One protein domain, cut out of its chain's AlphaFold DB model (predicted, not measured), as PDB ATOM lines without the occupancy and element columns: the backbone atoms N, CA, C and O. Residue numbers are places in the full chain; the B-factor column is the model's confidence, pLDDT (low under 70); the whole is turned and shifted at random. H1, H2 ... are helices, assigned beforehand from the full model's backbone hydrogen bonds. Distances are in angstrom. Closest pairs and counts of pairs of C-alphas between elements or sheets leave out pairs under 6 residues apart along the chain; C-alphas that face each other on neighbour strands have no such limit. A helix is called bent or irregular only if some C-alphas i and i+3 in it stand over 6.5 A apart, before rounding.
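Overview. This is residues 121 to 231 of the 234 residues of an uncharacterized protein of Alicycliphilus denitrificans (UniProt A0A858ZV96). H1 and bent H2 make a hairpin; past tiny H3, bent H4 crosses H2b and splays away toward H5, leaving an open wedge. The printed part has 111 residues with five named helices, class all helix. It is loose, radius of gyration of the C-alphas 17.7 A, spanning 56 by 35 by 16 A.

Along the chain. Find C-alpha 121 at (-56.408, 7.821, -14.229); H1 runs 41.3 A to residue 149. H2a, 158 to 168, and irregular H2b, 171 to 184, are one helix by hydrogen bonds, bent: C-alphas 168 and 171 are 6.9 A apart, 177 and 180 6.7 A. Likewise H4a, 193 to 205, and H4b, 208 to 218: C-alphas 205 and 208, 6.6 A. H3 is 187 to 190; H5, 221 to 229, ends at (-10.534, 26.846, -15.062).

Arrangement. H1 touches H2a, closest C-alphas Gly 136 and Gly 168, 4.1 A. H2b touches H4a, closest C-alphas Leu 177 and Gly 202, 4.7 A. O i to N i+4 pairs are within hydrogen-bond range throughout H2a, H4a, H4b and H5, 22 of 25 in H1, 8 of 10 in H2b.

Size, cuts and confidence. The printed part has no cut and no long link; pLDDT is under 70 in residues 148 to 156 and 217 to 231.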
ATOM      1  N   ARG A 121     -57.501   7.772 -15.218       87.12
ATOM      2  CA  ARG A 121     -56.408   7.821 -14.229       87.12
ATOM      3  C   ARG A 121     -55.417   6.671 -14.390       87.12
ATOM      4  O   ARG A 121     -54.215   6.902 -14.308       87.12
ATOM      5  N   GLN A 122     -55.891   5.454 -14.650       87.94
ATOM      6  CA  GLN A 122     -55.024   4.300 -14.903       87.94
ATOM      7  C   GLN A 122     -54.173   4.496 -16.159       87.94
ATOM      8  O   GLN A 122     -52.962   4.291 -16.104       87.94
ATOM      9  N   ARG A 123     -54.777   4.951 -17.265       88.12
ATOM     10  CA  ARG A 123     -54.051   5.272 -18.505       88.12
ATOM     11  C   ARG A 123     -52.991   6.340 -18.273       88.12
ATOM     12  O   ARG A 123     -51.863   6.179 -18.728       88.12
ATOM     13  N   TYR A 124     -53.329   7.380 -17.517       87.88
ATOM     14  CA  TYR A 124     -52.380   8.427 -17.158       87.88
ATOM     15  C   TYR A 124     -51.194   7.880 -16.347       87.88
ATOM     16  O   TYR A 124     -50.049   8.156 -16.689       87.88
ATOM     17  N   VAL A 125     -51.433   7.061 -15.315       87.50
ATOM     18  CA  VAL A 125     -50.347   6.438 -14.526       87.50
ATOM     19  C   VAL A 125     -49.481   5.538 -15.401       87.50
ATOM     20  O   VAL A 125     -48.253   5.573 -15.305       87.50
ATOM     21  N   LEU A 126     -50.101   4.756 -16.281       88.56
ATOM     22  CA  LEU A 126     -49.374   3.882 -17.188       88.56
ATOM     23  C   LEU A 126     -48.464   4.689 -18.126       88.56
ATOM     24  O   LEU A 126     -47.287   4.365 -18.254       88.56
ATOM     25  N   ALA A 127     -48.981   5.766 -18.720       87.19
ATOM     26  CA  ALA A 127     -48.259   6.588 -19.687       87.19
ATOM     27  C   ALA A 127     -47.199   7.511 -19.058       87.19
ATOM     28  O   ALA A 127     -46.125   7.666 -19.629       87.19
ATOM     29  N   PHE A 128     -47.474   8.113 -17.897       86.31
ATOM     30  CA  PHE A 128     -46.627   9.161 -17.308       86.31
ATOM     31  C   PHE A 128     -45.835   8.729 -16.070       86.31
ATOM     32  O   PHE A 128     -44.965   9.478 -15.632       86.31
ATOM     33  N   ALA A 129     -46.085   7.539 -15.515       84.69
ATOM     34  CA  ALA A 129     -45.279   6.986 -14.424       84.69
ATOM     35  C   ALA A 129     -44.590   5.677 -14.828       84.69
ATOM     36  O   ALA A 129     -43.369   5.586 -14.748       84.69
ATOM     37  N   ILE A 130     -45.345   4.678 -15.294       88.25
ATOM     38  CA  ILE A 130     -44.799   3.333 -15.547       88.25
ATOM     39  C   ILE A 130     -43.930   3.311 -16.809       88.25
ATOM     40  O   ILE A 130     -42.780   2.880 -16.758       88.25
ATOM     41  N   LEU A 131     -44.453   3.797 -17.938       90.12
ATOM     42  CA  LEU A 131     -43.734   3.817 -19.213       90.12
ATOM     43  C   LEU A 131     -42.387   4.569 -19.140       90.12
ATOM     44  O   LEU A 131     -41.375   3.984 -19.531       90.12
ATOM     45  N   PRO A 132     -42.306   5.812 -18.620       89.06
ATOM     46  CA  PRO A 132     -41.031   6.518 -18.520       89.06
ATOM     47  C   PRO A 132     -40.067   5.871 -17.523       89.06
ATOM     48  O   PRO A 132     -38.862   5.924 -17.747       89.06
ATOM     49  N   LEU A 133     -40.563   5.223 -16.463       88.19
ATOM     50  CA  LEU A 133     -39.718   4.457 -15.545       88.19
ATOM     51  C   LEU A 133     -39.069   3.266 -16.263       88.19
ATOM     52  O   LEU A 133     -37.859   3.079 -16.168       88.19
ATOM     53  N   LEU A 134     -39.853   2.490 -17.018       90.12
ATOM     54  CA  LEU A 134     -39.342   1.361 -17.799       90.12
ATOM     55  C   LEU A 134     -38.329   1.823 -18.853       90.12
ATOM     56  O   LEU A 134     -37.243   1.254 -18.949       90.12
ATOM     57  N   LEU A 135     -38.649   2.889 -19.593       90.88
ATOM     58  CA  LEU A 135     -37.724   3.500 -20.549       90.88
ATOM     59  C   LEU A 135     -36.436   3.971 -19.865       90.88
ATOM     60  O   LEU A 135     -35.353   3.739 -20.393       90.88
ATOM     61  N   GLY A 136     -36.543   4.580 -18.684       88.25
ATOM     62  CA  GLY A 136     -35.408   5.028 -17.885       88.25
ATOM     63  C   GLY A 136     -34.490   3.890 -17.448       88.25
ATOM     64  O   GLY A 136     -33.274   4.008 -17.572       88.25
ATOM     65  N   VAL A 137     -35.053   2.760 -17.008       88.00
ATOM     66  CA  VAL A 137     -34.281   1.560 -16.639       88.00
ATOM     67  C   VAL A 137     -33.556   0.979 -17.852       88.00
ATOM     68  O   VAL A 137     -32.365   0.674 -17.768       88.00
ATOM     69  N   VAL A 138     -34.242   0.867 -18.993       90.06
ATOM     70  CA  VAL A 138     -33.641   0.369 -20.241       90.06
ATOM     71  C   VAL A 138     -32.516   1.296 -20.708       90.06
ATOM     72  O   VAL A 138     -31.421   0.826 -21.009       90.06
ATOM     73  N   LEU A 139     -32.747   2.611 -20.711       88.06
ATOM     74  CA  LEU A 139     -31.741   3.609 -21.078       88.06
ATOM     75  C   LEU A 139     -30.547   3.587 -20.129       88.06
ATOM     76  O   LEU A 139     -29.414   3.555 -20.597       88.06
ATOM     77  N   ALA A 140     -30.773   3.533 -18.816       86.50
ATOM     78  CA  ALA A 140     -29.704   3.436 -17.829       86.50
ATOM     79  C   ALA A 140     -28.842   2.186 -18.052       86.50
ATOM     80  O   ALA A 140     -27.616   2.273 -18.012       86.50
ATOM     81  N   TYR A 141     -29.463   1.038 -18.339       86.50
ATOM     82  CA  TYR A 141     -28.753  -0.208 -18.628       86.50
ATOM     83  C   TYR A 141     -27.902  -0.112 -19.905       86.50
ATOM     84  O   TYR A 141     -26.715  -0.442 -19.893       86.50
ATOM     85  N   VAL A 142     -28.475   0.408 -20.995       85.75
ATOM     86  CA  VAL A 142     -27.765   0.598 -22.271       85.75
ATOM     87  C   VAL A 142     -26.627   1.615 -22.123       85.75
ATOM     88  O   VAL A 142     -25.500   1.355 -22.549       85.75
ATOM     89  N   CYS A 143     -26.879   2.747 -21.465       82.31
ATOM     90  CA  CYS A 143     -25.880   3.782 -21.204       82.31
ATOM     91  C   CYS A 143     -24.772   3.299 -20.264       82.31
ATOM     92  O   CYS A 143     -23.622   3.693 -20.438       82.31
ATOM     93  N   TYR A 144     -25.077   2.423 -19.305       80.81
ATOM     94  CA  TYR A 144     -24.071   1.796 -18.451       80.81
ATOM     95  C   TYR A 144     -23.113   0.916 -19.261       80.81
ATOM     96  O   TYR A 144     -21.907   0.990 -19.035       80.81
ATOM     97  N   GLY A 145     -23.625   0.132 -20.217       79.00
ATOM     98  CA  GLY A 145     -22.801  -0.652 -21.143       79.00
ATOM     99  C   GLY A 145     -21.935   0.234 -22.043       79.00
ATOM    100  O   GLY A 145     -20.719   0.063 -22.091       79.00
ATOM    101  N   LEU A 146     -22.539   1.246 -22.672       75.69
ATOM    102  CA  LEU A 146     -21.845   2.185 -23.564       75.69
ATOM    103  C   LEU A 146     -20.777   3.028 -22.852       75.69
ATOM    104  O   LEU A 146     -19.715   3.291 -23.415       75.69
ATOM    105  N   ALA A 147     -21.029   3.451 -21.610       70.12
ATOM    106  CA  ALA A 147     -20.066   4.223 -20.829       70.12
ATOM    107  C   ALA A 147     -18.802   3.412 -20.502       70.12
ATOM    108  O   ALA A 147     -17.722   3.988 -20.407       70.12
ATOM    109  N   VAL A 148     -18.916   2.087 -20.358       66.88
ATOM    110  CA  VAL A 148     -17.770   1.194 -20.110       66.88
ATOM    111  C   VAL A 148     -16.942   0.977 -21.363       66.88
ATOM    112  O   VAL A 148     -15.719   0.921 -21.278       66.88
ATOM    113  N   THR A 149     -17.594   0.836 -22.516       68.62
ATOM    114  CA  THR A 149     -16.930   0.418 -23.755       68.62
ATOM    115  C   THR A 149     -16.417   1.586 -24.588       68.62
ATOM    116  O   THR A 149     -15.388   1.456 -25.243       68.62
ATOM    117  N   SER A 150     -17.125   2.717 -24.584       68.38
ATOM    118  CA  SER A 150     -16.984   3.743 -25.628       68.38
ATOM    119  C   SER A 150     -16.557   5.114 -25.096       68.38
ATOM    120  O   SER A 150     -16.086   5.949 -25.863       68.38
ATOM    121  N   LEU A 151     -16.711   5.369 -23.791       65.50
ATOM    122  CA  LEU A 151     -16.424   6.662 -23.155       65.50
ATOM    123  C   LEU A 151     -15.540   6.481 -21.903       65.50
ATOM    124  O   LEU A 151     -15.993   6.717 -20.780       65.50
ATOM    125  N   PRO A 152     -14.253   6.112 -22.065       63.59
ATOM    126  CA  PRO A 152     -13.355   5.821 -20.942       63.59
ATOM    127  C   PRO A 152     -13.159   7.018 -19.990       63.59
ATOM    128  O   PRO A 152     -12.986   6.823 -18.789       63.59
ATOM    129  N   ALA A 153     -13.281   8.256 -20.488       66.12
ATOM    130  CA  ALA A 153     -13.217   9.483 -19.683       66.12
ATOM    131  C   ALA A 153     -14.391   9.649 -18.689       66.12
ATOM    132  O   ALA A 153     -14.262  10.354 -17.687       66.12
ATOM    133  N   LEU A 154     -15.533   9.001 -18.954       61.72
ATOM    134  CA  LEU A 154     -16.720   8.978 -18.088       61.72
ATOM    135  C   LEU A 154     -16.849   7.662 -17.307       61.72
ATOM    136  O   LEU A 154     -17.674   7.576 -16.398       61.72
ATOM    137  N   ALA A 155     -16.037   6.652 -17.628       60.91
ATOM    138  CA  ALA A 155     -16.104   5.315 -17.043       60.91
ATOM    139  C   ALA A 155     -15.604   5.244 -15.587       60.91
ATOM    140  O   ALA A 155     -15.890   4.266 -14.892       60.91
ATOM    141  N   GLN A 156     -14.872   6.258 -15.110       66.50
ATOM    142  CA  GLN A 156     -14.219   6.241 -13.799       66.50
ATOM    143  C   GLN A 156     -14.983   7.029 -12.721       66.50
ATOM    144  O   GLN A 156     -15.351   8.195 -12.891       66.50
ATOM    145  N   GLY A 157     -15.166   6.385 -11.562       71.75
ATOM    146  CA  GLY A 157     -15.661   7.004 -10.330       71.75
ATOM    147  C   GLY A 157     -17.129   7.446 -10.370       71.75
ATOM    148  O   GLY A 157     -17.984   6.828 -11.002       71.75
ATOM    149  N   TRP A 158     -17.434   8.532  -9.656       78.06
ATOM    150  CA  TRP A 158     -18.796   9.055  -9.475       78.06
ATOM    151  C   TRP A 158     -19.440   9.592 -10.770       78.06
ATOM    152  O   TRP A 158     -20.665   9.613 -10.887       78.06
ATOM    153  N   LYS A 159     -18.627   9.971 -11.768       78.00
ATOM    154  CA  LYS A 159     -19.084  10.539 -13.051       78.00
ATOM    155  C   LYS A 159     -19.909   9.548 -13.874       78.00
ATOM    156  O   LYS A 159     -20.901   9.938 -14.486       78.00
ATOM    157  N   ARG A 160     -19.554   8.260 -13.825       76.44
ATOM    158  CA  ARG A 160     -20.301   7.180 -14.485       76.44
ATOM    159  C   ARG A 160     -21.718   7.068 -13.938       76.44
ATOM    160  O   ARG A 160     -22.678   6.995 -14.698       76.44
ATOM    161  N   TRP A 161     -21.841   7.086 -12.614       79.75
ATOM    162  CA  TRP A 161     -23.128   7.007 -11.933       79.75
ATOM    163  C   TRP A 161     -23.970   8.257 -12.172       79.75
ATOM    164  O   TRP A 161     -25.161   8.127 -12.426       79.75
ATOM    165  N   ALA A 162     -23.356   9.443 -12.199       81.69
ATOM    166  CA  ALA A 162     -24.045  10.681 -12.557       81.69
ATOM    167  C   ALA A 162     -24.581  10.656 -14.004       81.69
ATOM    168  O   ALA A 162     -25.722  11.048 -14.236       81.69
ATOM    169  N   PHE A 163     -23.806  10.142 -14.965       80.19
ATOM    170  CA  PHE A 163     -24.232  10.011 -16.363       80.19
ATOM    171  C   PHE A 163     -25.362   8.986 -16.540       80.19
ATOM    172  O   PHE A 163     -26.360   9.271 -17.200       80.19
ATOM    173  N   VAL A 164     -25.244   7.813 -15.913       82.75
ATOM    174  CA  VAL A 164     -26.259   6.749 -15.975       82.75
ATOM    175  C   VAL A 164     -27.547   7.170 -15.261       82.75
ATOM    176  O   VAL A 164     -28.636   6.970 -15.792       82.75
ATOM    177  N   ALA A 165     -27.443   7.813 -14.096       81.94
ATOM    178  CA  ALA A 165     -28.602   8.340 -13.380       81.94
ATOM    179  C   ALA A 165     -29.263   9.496 -14.147       81.94
ATOM    180  O   ALA A 165     -30.483   9.535 -14.258       81.94
ATOM    181  N   GLY A 166     -28.476  10.410 -14.723       82.88
ATOM    182  CA  GLY A 166     -28.993  11.530 -15.510       82.88
ATOM    183  C   GLY A 166     -29.727  11.078 -16.772       82.88
ATOM    184  O   GLY A 166     -30.838  11.530 -17.036       82.88
ATOM    185  N   THR A 167     -29.144  10.142 -17.525       83.31
ATOM    186  CA  THR A 167     -29.766   9.581 -18.738       83.31
ATOM    187  C   THR A 167     -30.976   8.703 -18.416       83.31
ATOM    188  O   THR A 167     -31.986   8.791 -19.109       83.31
ATOM    189  N   GLY A 168     -30.926   7.926 -17.330       82.62
ATOM    190  CA  GLY A 168     -32.050   7.112 -16.859       82.62
ATOM    191  C   GLY A 168     -33.223   7.921 -16.296       82.62
ATOM    192  O   GLY A 168     -34.372   7.515 -16.445       82.62
ATOM    193  N   LEU A 169     -32.974   9.083 -15.684       86.69
ATOM    194  CA  LEU A 169     -34.030   9.968 -15.169       86.69
ATOM    195  C   LEU A 169     -34.643  10.872 -16.248       86.69
ATOM    196  O   LEU A 169     -35.715  11.437 -16.035       86.69
ATOM    197  N   LEU A 170     -34.001  11.000 -17.411       84.56
ATOM    198  CA  LEU A 170     -34.426  11.893 -18.491       84.56
ATOM    199  C   LEU A 170     -35.845  11.589 -19.019       84.56
ATOM    200  O   LEU A 170     -36.631  12.533 -19.129       84.56
ATOM    201  N   PRO A 171     -36.246  10.324 -19.269       87.62
ATOM    202  CA  PRO A 171     -37.612   9.994 -19.690       87.62
ATOM    203  C   PRO A 171     -38.665  10.330 -18.630       87.62
ATOM    204  O   PRO A 171     -39.788  10.708 -18.954       87.62
ATOM    205  N   PHE A 172     -38.312  10.212 -17.349       85.88
ATOM    206  CA  PHE A 172     -39.197  10.596 -16.254       85.88
ATOM    207  C   PHE A 172     -39.335  12.119 -16.167       85.88
ATOM    208  O   PHE A 172     -40.440  12.643 -16.037       85.88
ATOM    209  N   ALA A 173     -38.227  12.843 -16.328       83.81
ATOM    210  CA  ALA A 173     -38.232  14.296 -16.341       83.81
ATOM    211  C   ALA A 173     -39.052  14.863 -17.514       83.81
ATOM    212  O   ALA A 173     -39.850  15.783 -17.320       83.81
ATOM    213  N   SER A 174     -38.923  14.287 -18.714       84.31
ATOM    214  CA  SER A 174     -39.726  14.682 -19.877       84.31
ATOM    215  C   SER A 174     -41.209  14.350 -19.692       84.31
ATOM    216  O   SER A 174     -42.062  15.185 -19.996       84.31
ATOM    217  N   ALA A 175     -41.537  13.197 -19.102       86.00
ATOM    218  CA  ALA A 175     -42.911  12.847 -18.755       86.00
ATOM    219  C   ALA A 175     -43.529  13.839 -17.752       86.00
ATOM    220  O   ALA A 175     -44.667  14.265 -17.946       86.00
ATOM    221  N   CYS A 176     -42.795  14.289 -16.728       83.19
ATOM    222  CA  CYS A 176     -43.287  15.314 -15.799       83.19
ATOM    223  C   CYS A 176     -43.511  16.686 -16.461       83.19
ATOM    224  O   CYS A 176     -44.395  17.429 -16.033       83.19
ATOM    225  N   LEU A 177     -42.746  17.024 -17.503       83.00
ATOM    226  CA  LEU A 177     -42.912  18.265 -18.268       83.00
ATOM    227  C   LEU A 177     -44.100  18.211 -19.241       83.00
ATOM    228  O   LEU A 177     -44.795  19.213 -19.396       83.00
ATOM    229  N   LEU A 178     -44.363  17.051 -19.850       83.44
ATOM    230  CA  LEU A 178     -45.470  16.837 -20.797       83.44
ATOM    231  C   LEU A 178     -46.801  16.500 -20.107       83.44
ATOM    232  O   LEU A 178     -47.874  16.819 -20.615       83.44
ATOM    233  N   SER A 179     -46.734  15.910 -18.914       82.81
ATOM    234  CA  SER A 179     -47.870  15.609 -18.039       82.81
ATOM    235  C   SER A 179     -48.904  16.742 -17.920       82.81
ATOM    236  O   SER A 179     -50.091  16.456 -18.072       82.81
ATOM    237  N   PRO A 180     -48.535  18.007 -17.626       78.81
ATOM    238  CA  PRO A 180     -49.510  19.089 -17.510       78.81
ATOM    239  C   PRO A 180     -50.278  19.366 -18.805       78.81
ATOM    240  O   PRO A 180     -51.462  19.660 -18.716       78.81
ATOM    241  N   MET A 181     -49.657  19.216 -19.981       79.44
ATOM    242  CA  MET A 181     -50.357  19.411 -21.259       79.44
ATOM    243  C   MET A 181     -51.459  18.361 -21.442       79.44
ATOM    244  O   MET A 181     -52.574  18.694 -21.816       79.44
ATOM    245  N   HIS A 182     -51.181  17.109 -21.072       77.88
ATOM    246  CA  HIS A 182     -52.158  16.022 -21.162       77.88
ATOM    247  C   HIS A 182     -53.212  16.036 -20.038       77.88
ATOM    248  O   HIS A 182     -54.341  15.572 -20.212       77.88
ATOM    249  N   ALA A 183     -52.850  16.546 -18.857       79.44
ATOM    250  CA  ALA A 183     -53.762  16.674 -17.724       79.44
ATOM    251  C   ALA A 183     -54.752  17.836 -17.903       79.44
ATOM    252  O   ALA A 183     -55.895  17.713 -17.469       79.44
ATOM    253  N   ASP A 184     -54.337  18.930 -18.550       77.94
ATOM    254  CA  ASP A 184     -55.189  20.103 -18.786       77.94
ATOM    255  C   ASP A 184     -56.255  19.832 -19.885       77.94
ATOM    256  O   ASP A 184     -57.334  20.419 -19.842       77.94
ATOM    257  N   GLU A 185     -56.030  18.879 -20.803       79.75
ATOM    258  CA  GLU A 185     -57.026  18.421 -21.799       79.75
ATOM    259  C   GLU A 185     -58.146  17.548 -21.198       79.75
ATOM    260  O   GLU A 185     -59.240  17.441 -21.756       79.75
ATOM    261  N   ASN A 186     -57.903  16.927 -20.042       78.94
ATOM    262  CA  ASN A 186     -58.787  15.925 -19.456       78.94
ATOM    263  C   ASN A 186     -59.397  16.412 -18.134       78.94
ATOM    264  O   ASN A 186     -58.758  16.374 -17.080       78.94
ATOM    265  N   LYS A 187     -60.693  16.753 -18.151       76.81
ATOM    266  CA  LYS A 187     -61.444  17.228 -16.966       76.81
ATOM    267  C   LYS A 187     -61.380  16.279 -15.758       76.81
ATOM    268  O   LYS A 187     -61.465  16.713 -14.617       76.81
ATOM    269  N   HIS A 188     -61.213  14.975 -15.980       77.31
ATOM    270  CA  HIS A 188     -61.130  13.977 -14.902       77.31
ATOM    271  C   HIS A 188     -59.752  13.900 -14.210       77.31
ATOM    272  O   HIS A 188     -59.627  13.250 -13.162       77.31
ATOM    273  N   LEU A 189     -58.729  14.537 -14.794       76.62
ATOM    274  CA  LEU A 189     -57.338  14.546 -14.325       76.62
ATOM    275  C   LEU A 189     -56.932  15.886 -13.694       76.62
ATOM    276  O   LEU A 189     -56.101  15.885 -12.786       76.62
ATOM    277  N   SER A 190     -57.544  17.003 -14.097       74.12
ATOM    278  CA  SER A 190     -57.209  18.356 -13.614       74.12
ATOM    279  C   SER A 190     -57.302  18.515 -12.089       74.12
ATOM    280  O   SER A 190     -56.462  19.169 -11.463       74.12
ATOM    281  N   ASP A 191     -58.286  17.868 -11.462       79.75
ATOM    282  CA  ASP A 191     -58.504  17.959 -10.013       79.75
ATOM    283  C   ASP A 191     -57.657  16.976  -9.209       79.75
ATOM    284  O   ASP A 191     -57.548  17.092  -7.982       79.75
ATOM    285  N   TRP A 192     -57.026  16.013  -9.879       83.69
ATOM    286  CA  TRP A 192     -56.338  14.927  -9.211       83.69
ATOM    287  C   TRP A 192     -54.990  15.375  -8.634       83.69
ATOM    288  O   TRP A 192     -54.156  15.979  -9.309       83.69
ATOM    289  N   TRP A 193     -54.756  15.049  -7.359       82.50
ATOM    290  CA  TRP A 193     -53.564  15.473  -6.621       82.50
ATOM    291  C   TRP A 193     -52.252  15.002  -7.272       82.50
ATOM    292  O   TRP A 193     -51.269  15.739  -7.247       82.50
ATOM    293  N   VAL A 194     -52.251  13.824  -7.907       81.38
ATOM    294  CA  VAL A 194     -51.082  13.263  -8.604       81.38
ATOM    295  C   VAL A 194     -50.680  14.135  -9.796       81.38
ATOM    296  O   VAL A 194     -49.504  14.451  -9.952       81.38
ATOM    297  N   CYS A 195     -51.646  14.607 -10.589       81.25
ATOM    298  CA  CYS A 195     -51.376  15.507 -11.711       81.25
ATOM    299  C   CYS A 195     -50.858  16.870 -11.232       81.25
ATOM    300  O   CYS A 195     -49.935  17.426 -11.827       81.25
ATOM    301  N   LYS A 196     -51.397  17.390 -10.120       82.69
ATOM    302  CA  LYS A 196     -50.909  18.633  -9.495       82.69
ATOM    303  C   LYS A 196     -49.464  18.491  -9.014       82.69
ATOM    304  O   LYS A 196     -48.659  19.392  -9.245       82.69
ATOM    305  N   TRP A 197     -49.122  17.352  -8.414       84.19
ATOM    306  CA  TRP A 197     -47.750  17.026  -8.024       84.19
ATOM    307  C   TRP A 197     -46.817  16.904  -9.225       84.19
ATOM    308  O   TRP A 197     -45.769  17.542  -9.230       84.19
ATOM    309  N   ALA A 198     -47.207  16.169 -10.268       82.31
ATOM    310  CA  ALA A 198     -46.414  16.036 -11.488       82.31
ATOM    311  C   ALA A 198     -46.174  17.397 -12.168       82.31
ATOM    312  O   ALA A 198     -45.049  17.708 -12.547       82.31
ATOM    313  N   LYS A 199     -47.199  18.259 -12.234       81.19
ATOM    314  CA  LYS A 199     -47.101  19.639 -12.747       81.19
ATOM    315  C   LYS A 199     -46.166  20.501 -11.897       81.19
ATOM    316  O   LYS A 199     -45.380  21.278 -12.438       81.19
ATOM    317  N   HIS A 200     -46.225  20.361 -10.574       83.19
ATOM    318  CA  HIS A 200     -45.326  21.063  -9.662       83.19
ATOM    319  C   HIS A 200     -43.874  20.596  -9.822       83.19
ATOM    320  O   HIS A 200     -42.976  21.428  -9.939       83.19
ATOM    321  N   LEU A 201     -43.654  19.281  -9.880       82.94
ATOM    322  CA  LEU A 201     -42.341  18.664 -10.043       82.94
ATOM    323  C   LEU A 201     -41.726  19.019 -11.404       82.94
ATOM    324  O   LEU A 201     -40.576  19.441 -11.463       82.94
ATOM    325  N   GLY A 202     -42.512  18.961 -12.481       79.00
ATOM    326  CA  GLY A 202     -42.093  19.386 -13.816       79.00
ATOM    327  C   GLY A 202     -41.717  20.866 -13.863       79.00
ATOM    328  O   GLY A 202     -40.633  21.215 -14.319       79.00
ATOM    329  N   ARG A 203     -42.568  21.759 -13.343       79.19
ATOM    330  CA  ARG A 203     -42.350  23.211 -13.456       79.19
ATOM    331  C   ARG A 203     -41.284  23.750 -12.498       79.19
ATOM    332  O   ARG A 203     -40.452  24.552 -12.914       79.19
ATOM    333  N   LYS A 204     -41.316  23.355 -11.222       81.31
ATOM    334  CA  LYS A 204     -40.383  23.862 -10.200       81.31
ATOM    335  C   LYS A 204     -39.160  22.973 -10.012       81.31
ATOM    336  O   LYS A 204     -38.079  23.495  -9.779       81.31
ATOM    337  N   GLY A 205     -39.330  21.657 -10.095       77.56
ATOM    338  CA  GLY A 205     -38.249  20.700  -9.864       77.56
ATOM    339  C   GLY A 205     -37.335  20.506 -11.071       77.56
ATOM    340  O   GLY A 205     -36.149  20.262 -10.885       77.56
ATOM    341  N   ILE A 206     -37.864  20.628 -12.295       76.88
ATOM    342  CA  ILE A 206     -37.112  20.326 -13.523       76.88
ATOM    343  C   ILE A 206     -36.943  21.575 -14.394       76.88
ATOM    344  O   ILE A 206     -35.816  21.986 -14.653       76.88
ATOM    345  N   ALA A 207     -38.034  22.213 -14.827       77.12
ATOM    346  CA  ALA A 207     -37.959  23.327 -15.773       77.12
ATOM    347  C   ALA A 207     -37.175  24.517 -15.203       77.12
ATOM    348  O   ALA A 207     -36.266  24.999 -15.864       77.12
ATOM    349  N   ALA A 208     -37.471  24.951 -13.973       75.44
ATOM    350  CA  ALA A 208     -36.780  26.076 -13.337       75.44
ATOM    351  C   ALA A 208     -35.241  25.910 -13.265       75.44
ATOM    352  O   ALA A 208     -34.547  26.773 -13.809       75.44
ATOM    353  N   PRO A 209     -34.676  24.826 -12.694       76.69
ATOM    354  CA  PRO A 209     -33.224  24.645 -12.660       76.69
ATOM    355  C   PRO A 209     -32.605  24.420 -14.047       76.69
ATOM    356  O   PRO A 209     -31.498  24.889 -14.296       76.69
ATOM    357  N   VAL A 210     -33.308  23.766 -14.981       77.38
ATOM    358  CA  VAL A 210     -32.821  23.614 -16.366       77.38
ATOM    359  C   VAL A 210     -32.753  24.969 -17.066       77.38
ATOM    360  O   VAL A 210     -31.743  25.287 -17.690       77.38
ATOM    361  N   THR A 211     -33.784  25.806 -16.923       77.06
ATOM    362  CA  THR A 211     -33.775  27.163 -17.478       77.06
ATOM    363  C   THR A 211     -32.704  28.028 -16.834       77.06
ATOM    364  O   THR A 211     -32.007  28.717 -17.568       77.06
ATOM    365  N   SER A 212     -32.498  27.945 -15.511       74.62
ATOM    366  CA  SER A 212     -31.453  28.724 -14.840       74.62
ATOM    367  C   SER A 212     -30.051  28.273 -15.249       74.62
ATOM    368  O   SER A 212     -29.168  29.106 -15.431       74.62
ATOM    369  N   ALA A 213     -29.840  26.963 -15.421       74.25
ATOM    370  CA  ALA A 213     -28.580  26.408 -15.904       74.25
ATOM    371  C   ALA A 213     -28.298  26.846 -17.346       74.25
ATOM    372  O   ALA A 213     -27.202  27.317 -17.635       74.25
ATOM    373  N   LEU A 214     -29.292  26.773 -18.237       74.31
ATOM    374  CA  LEU A 214     -29.161  27.254 -19.613       74.31
ATOM    375  C   LEU A 214     -28.882  28.759 -19.652       74.31
ATOM    376  O   LEU A 214     -27.950  29.184 -20.328       74.31
ATOM    377  N   THR A 215     -29.610  29.575 -18.883       74.62
ATOM    378  CA  THR A 215     -29.335  31.017 -18.815       74.62
ATOM    379  C   THR A 215     -27.956  31.312 -18.241       74.62
ATOM    380  O   THR A 215     -27.301  32.212 -18.742       74.62
ATOM    381  N   ALA A 216     -27.466  30.547 -17.260       70.25
ATOM    382  CA  ALA A 216     -26.118  30.713 -16.707       70.25
ATOM    383  C   ALA A 216     -25.010  30.331 -17.706       70.25
ATOM    384  O   ALA A 216     -23.932  30.929 -17.699       70.25
ATOM    385  N   VAL A 217     -25.281  29.364 -18.588       67.62
ATOM    386  CA  VAL A 217     -24.398  29.014 -19.706       67.62
ATOM    387  C   VAL A 217     -24.368  30.135 -20.750       67.62
ATOM    388  O   VAL A 217     -23.289  30.511 -21.202       67.62
ATOM    389  N   TYR A 218     -25.521  30.725 -21.085       65.62
ATOM    390  CA  TYR A 218     -25.616  31.802 -22.081       65.62
ATOM    391  C   TYR A 218     -25.217  33.194 -21.559       65.62
ATOM    392  O   TYR A 218     -24.709  34.001 -22.331       65.62
ATOM    393  N   GLN A 219     -25.391  33.490 -20.267       67.19
ATOM    394  CA  GLN A 219     -25.013  34.771 -19.643       67.19
ATOM    395  C   GLN A 219     -23.509  34.885 -19.338       67.19
ATOM    396  O   GLN A 219     -23.089  35.783 -18.618       67.19
ATOM    397  N   GLY A 220     -22.677  33.992 -19.877       57.28
ATOM    398  CA  GLY A 220     -21.222  34.105 -19.787       57.28
ATOM    399  C   GLY A 220     -20.614  33.642 -18.462       57.28
ATOM    400  O   GLY A 220     -19.427  33.366 -18.442       57.28
ATOM    401  N   GLY A 221     -21.387  33.432 -17.392       61.78
ATOM    402  CA  GLY A 221     -20.847  32.994 -16.094       61.78
ATOM    403  C   GLY A 221     -20.176  31.614 -16.131       61.78
ATOM    404  O   GLY A 221     -19.098  31.430 -15.569       61.78
ATOM    405  N   ALA A 222     -20.760  30.643 -16.844       60.84
ATOM    406  CA  ALA A 222     -20.119  29.339 -17.042       60.84
ATOM    407  C   ALA A 222     -18.955  29.402 -18.048       60.84
ATOM    408  O   ALA A 222     -18.005  28.632 -17.933       60.84
ATOM    409  N   TRP A 223     -19.014  30.324 -19.015       61.12
ATOM    410  CA  TRP A 223     -17.944  30.560 -19.986       61.12
ATOM    411  C   TRP A 223     -16.736  31.236 -19.331       61.12
ATOM    412  O   TRP A 223     -15.608  30.843 -19.597       61.12
ATOM    413  N   ASP A 224     -16.954  32.170 -18.408       62.62
ATOM    414  CA  ASP A 224     -15.909  32.823 -17.620       62.62
ATOM    415  C   ASP A 224     -15.345  31.891 -16.544       62.62
ATOM    416  O   ASP A 224     -14.138  31.895 -16.312       62.62
ATOM    417  N   TRP A 225     -16.162  31.009 -15.954       66.38
ATOM    418  CA  TRP A 225     -15.649  29.936 -15.097       66.38
ATOM    419  C   TRP A 225     -14.824  28.913 -15.889       66.38
ATOM    420  O   TRP A 225     -13.765  28.497 -15.431       66.38
ATOM    421  N   PHE A 226     -15.262  28.535 -17.095       62.72
ATOM    422  CA  PHE A 226     -14.508  27.651 -17.987       62.72
ATOM    423  C   PHE A 226     -13.198  28.296 -18.457       62.72
ATOM    424  O   PHE A 226     -12.166  27.636 -18.416       62.72
ATOM    425  N   LYS A 227     -13.198  29.584 -18.818       64.31
ATOM    426  CA  LYS A 227     -11.972  30.352 -19.091       64.31
ATOM    427  C   LYS A 227     -11.038  30.379 -17.884       64.31
ATOM    428  O   LYS A 227      -9.855  30.089 -18.035       64.31
ATOM    429  N   ALA A 228     -11.567  30.654 -16.690       65.88
ATOM    430  CA  ALA A 228     -10.790  30.678 -15.454       65.88
ATOM    431  C   ALA A 228     -10.207  29.296 -15.105       65.88
ATOM    432  O   ALA A 228      -9.047  29.197 -14.714       65.88
ATOM    433  N   ALA A 229     -10.975  28.220 -15.295       63.88
ATOM    434  CA  ALA A 229     -10.534  26.846 -15.062       63.88
ATOM    435  C   ALA A 229      -9.567  26.330 -16.144       63.88
ATOM    436  O   ALA A 229      -8.712  25.496 -15.853       63.88
ATOM    437  N   ALA A 230      -9.681  26.824 -17.378       63.81
ATOM    438  CA  ALA A 230      -8.803  26.493 -18.499       63.81
ATOM    439  C   ALA A 230      -7.562  27.405 -18.594       63.81
ATOM    440  O   ALA A 230      -6.764  27.236 -19.513       63.81
ATOM    441  N   GLY A 231      -7.393  28.368 -17.677       50.81
ATOM    442  CA  GLY A 231      -6.279  29.327 -17.694       50.81
ATOM    443  C   GLY A 231      -6.299  30.290 -18.888       50.81
ATOM    444  O   GLY A 231      -5.291  30.918 -19.188       50.81
TER     445      GLY A 231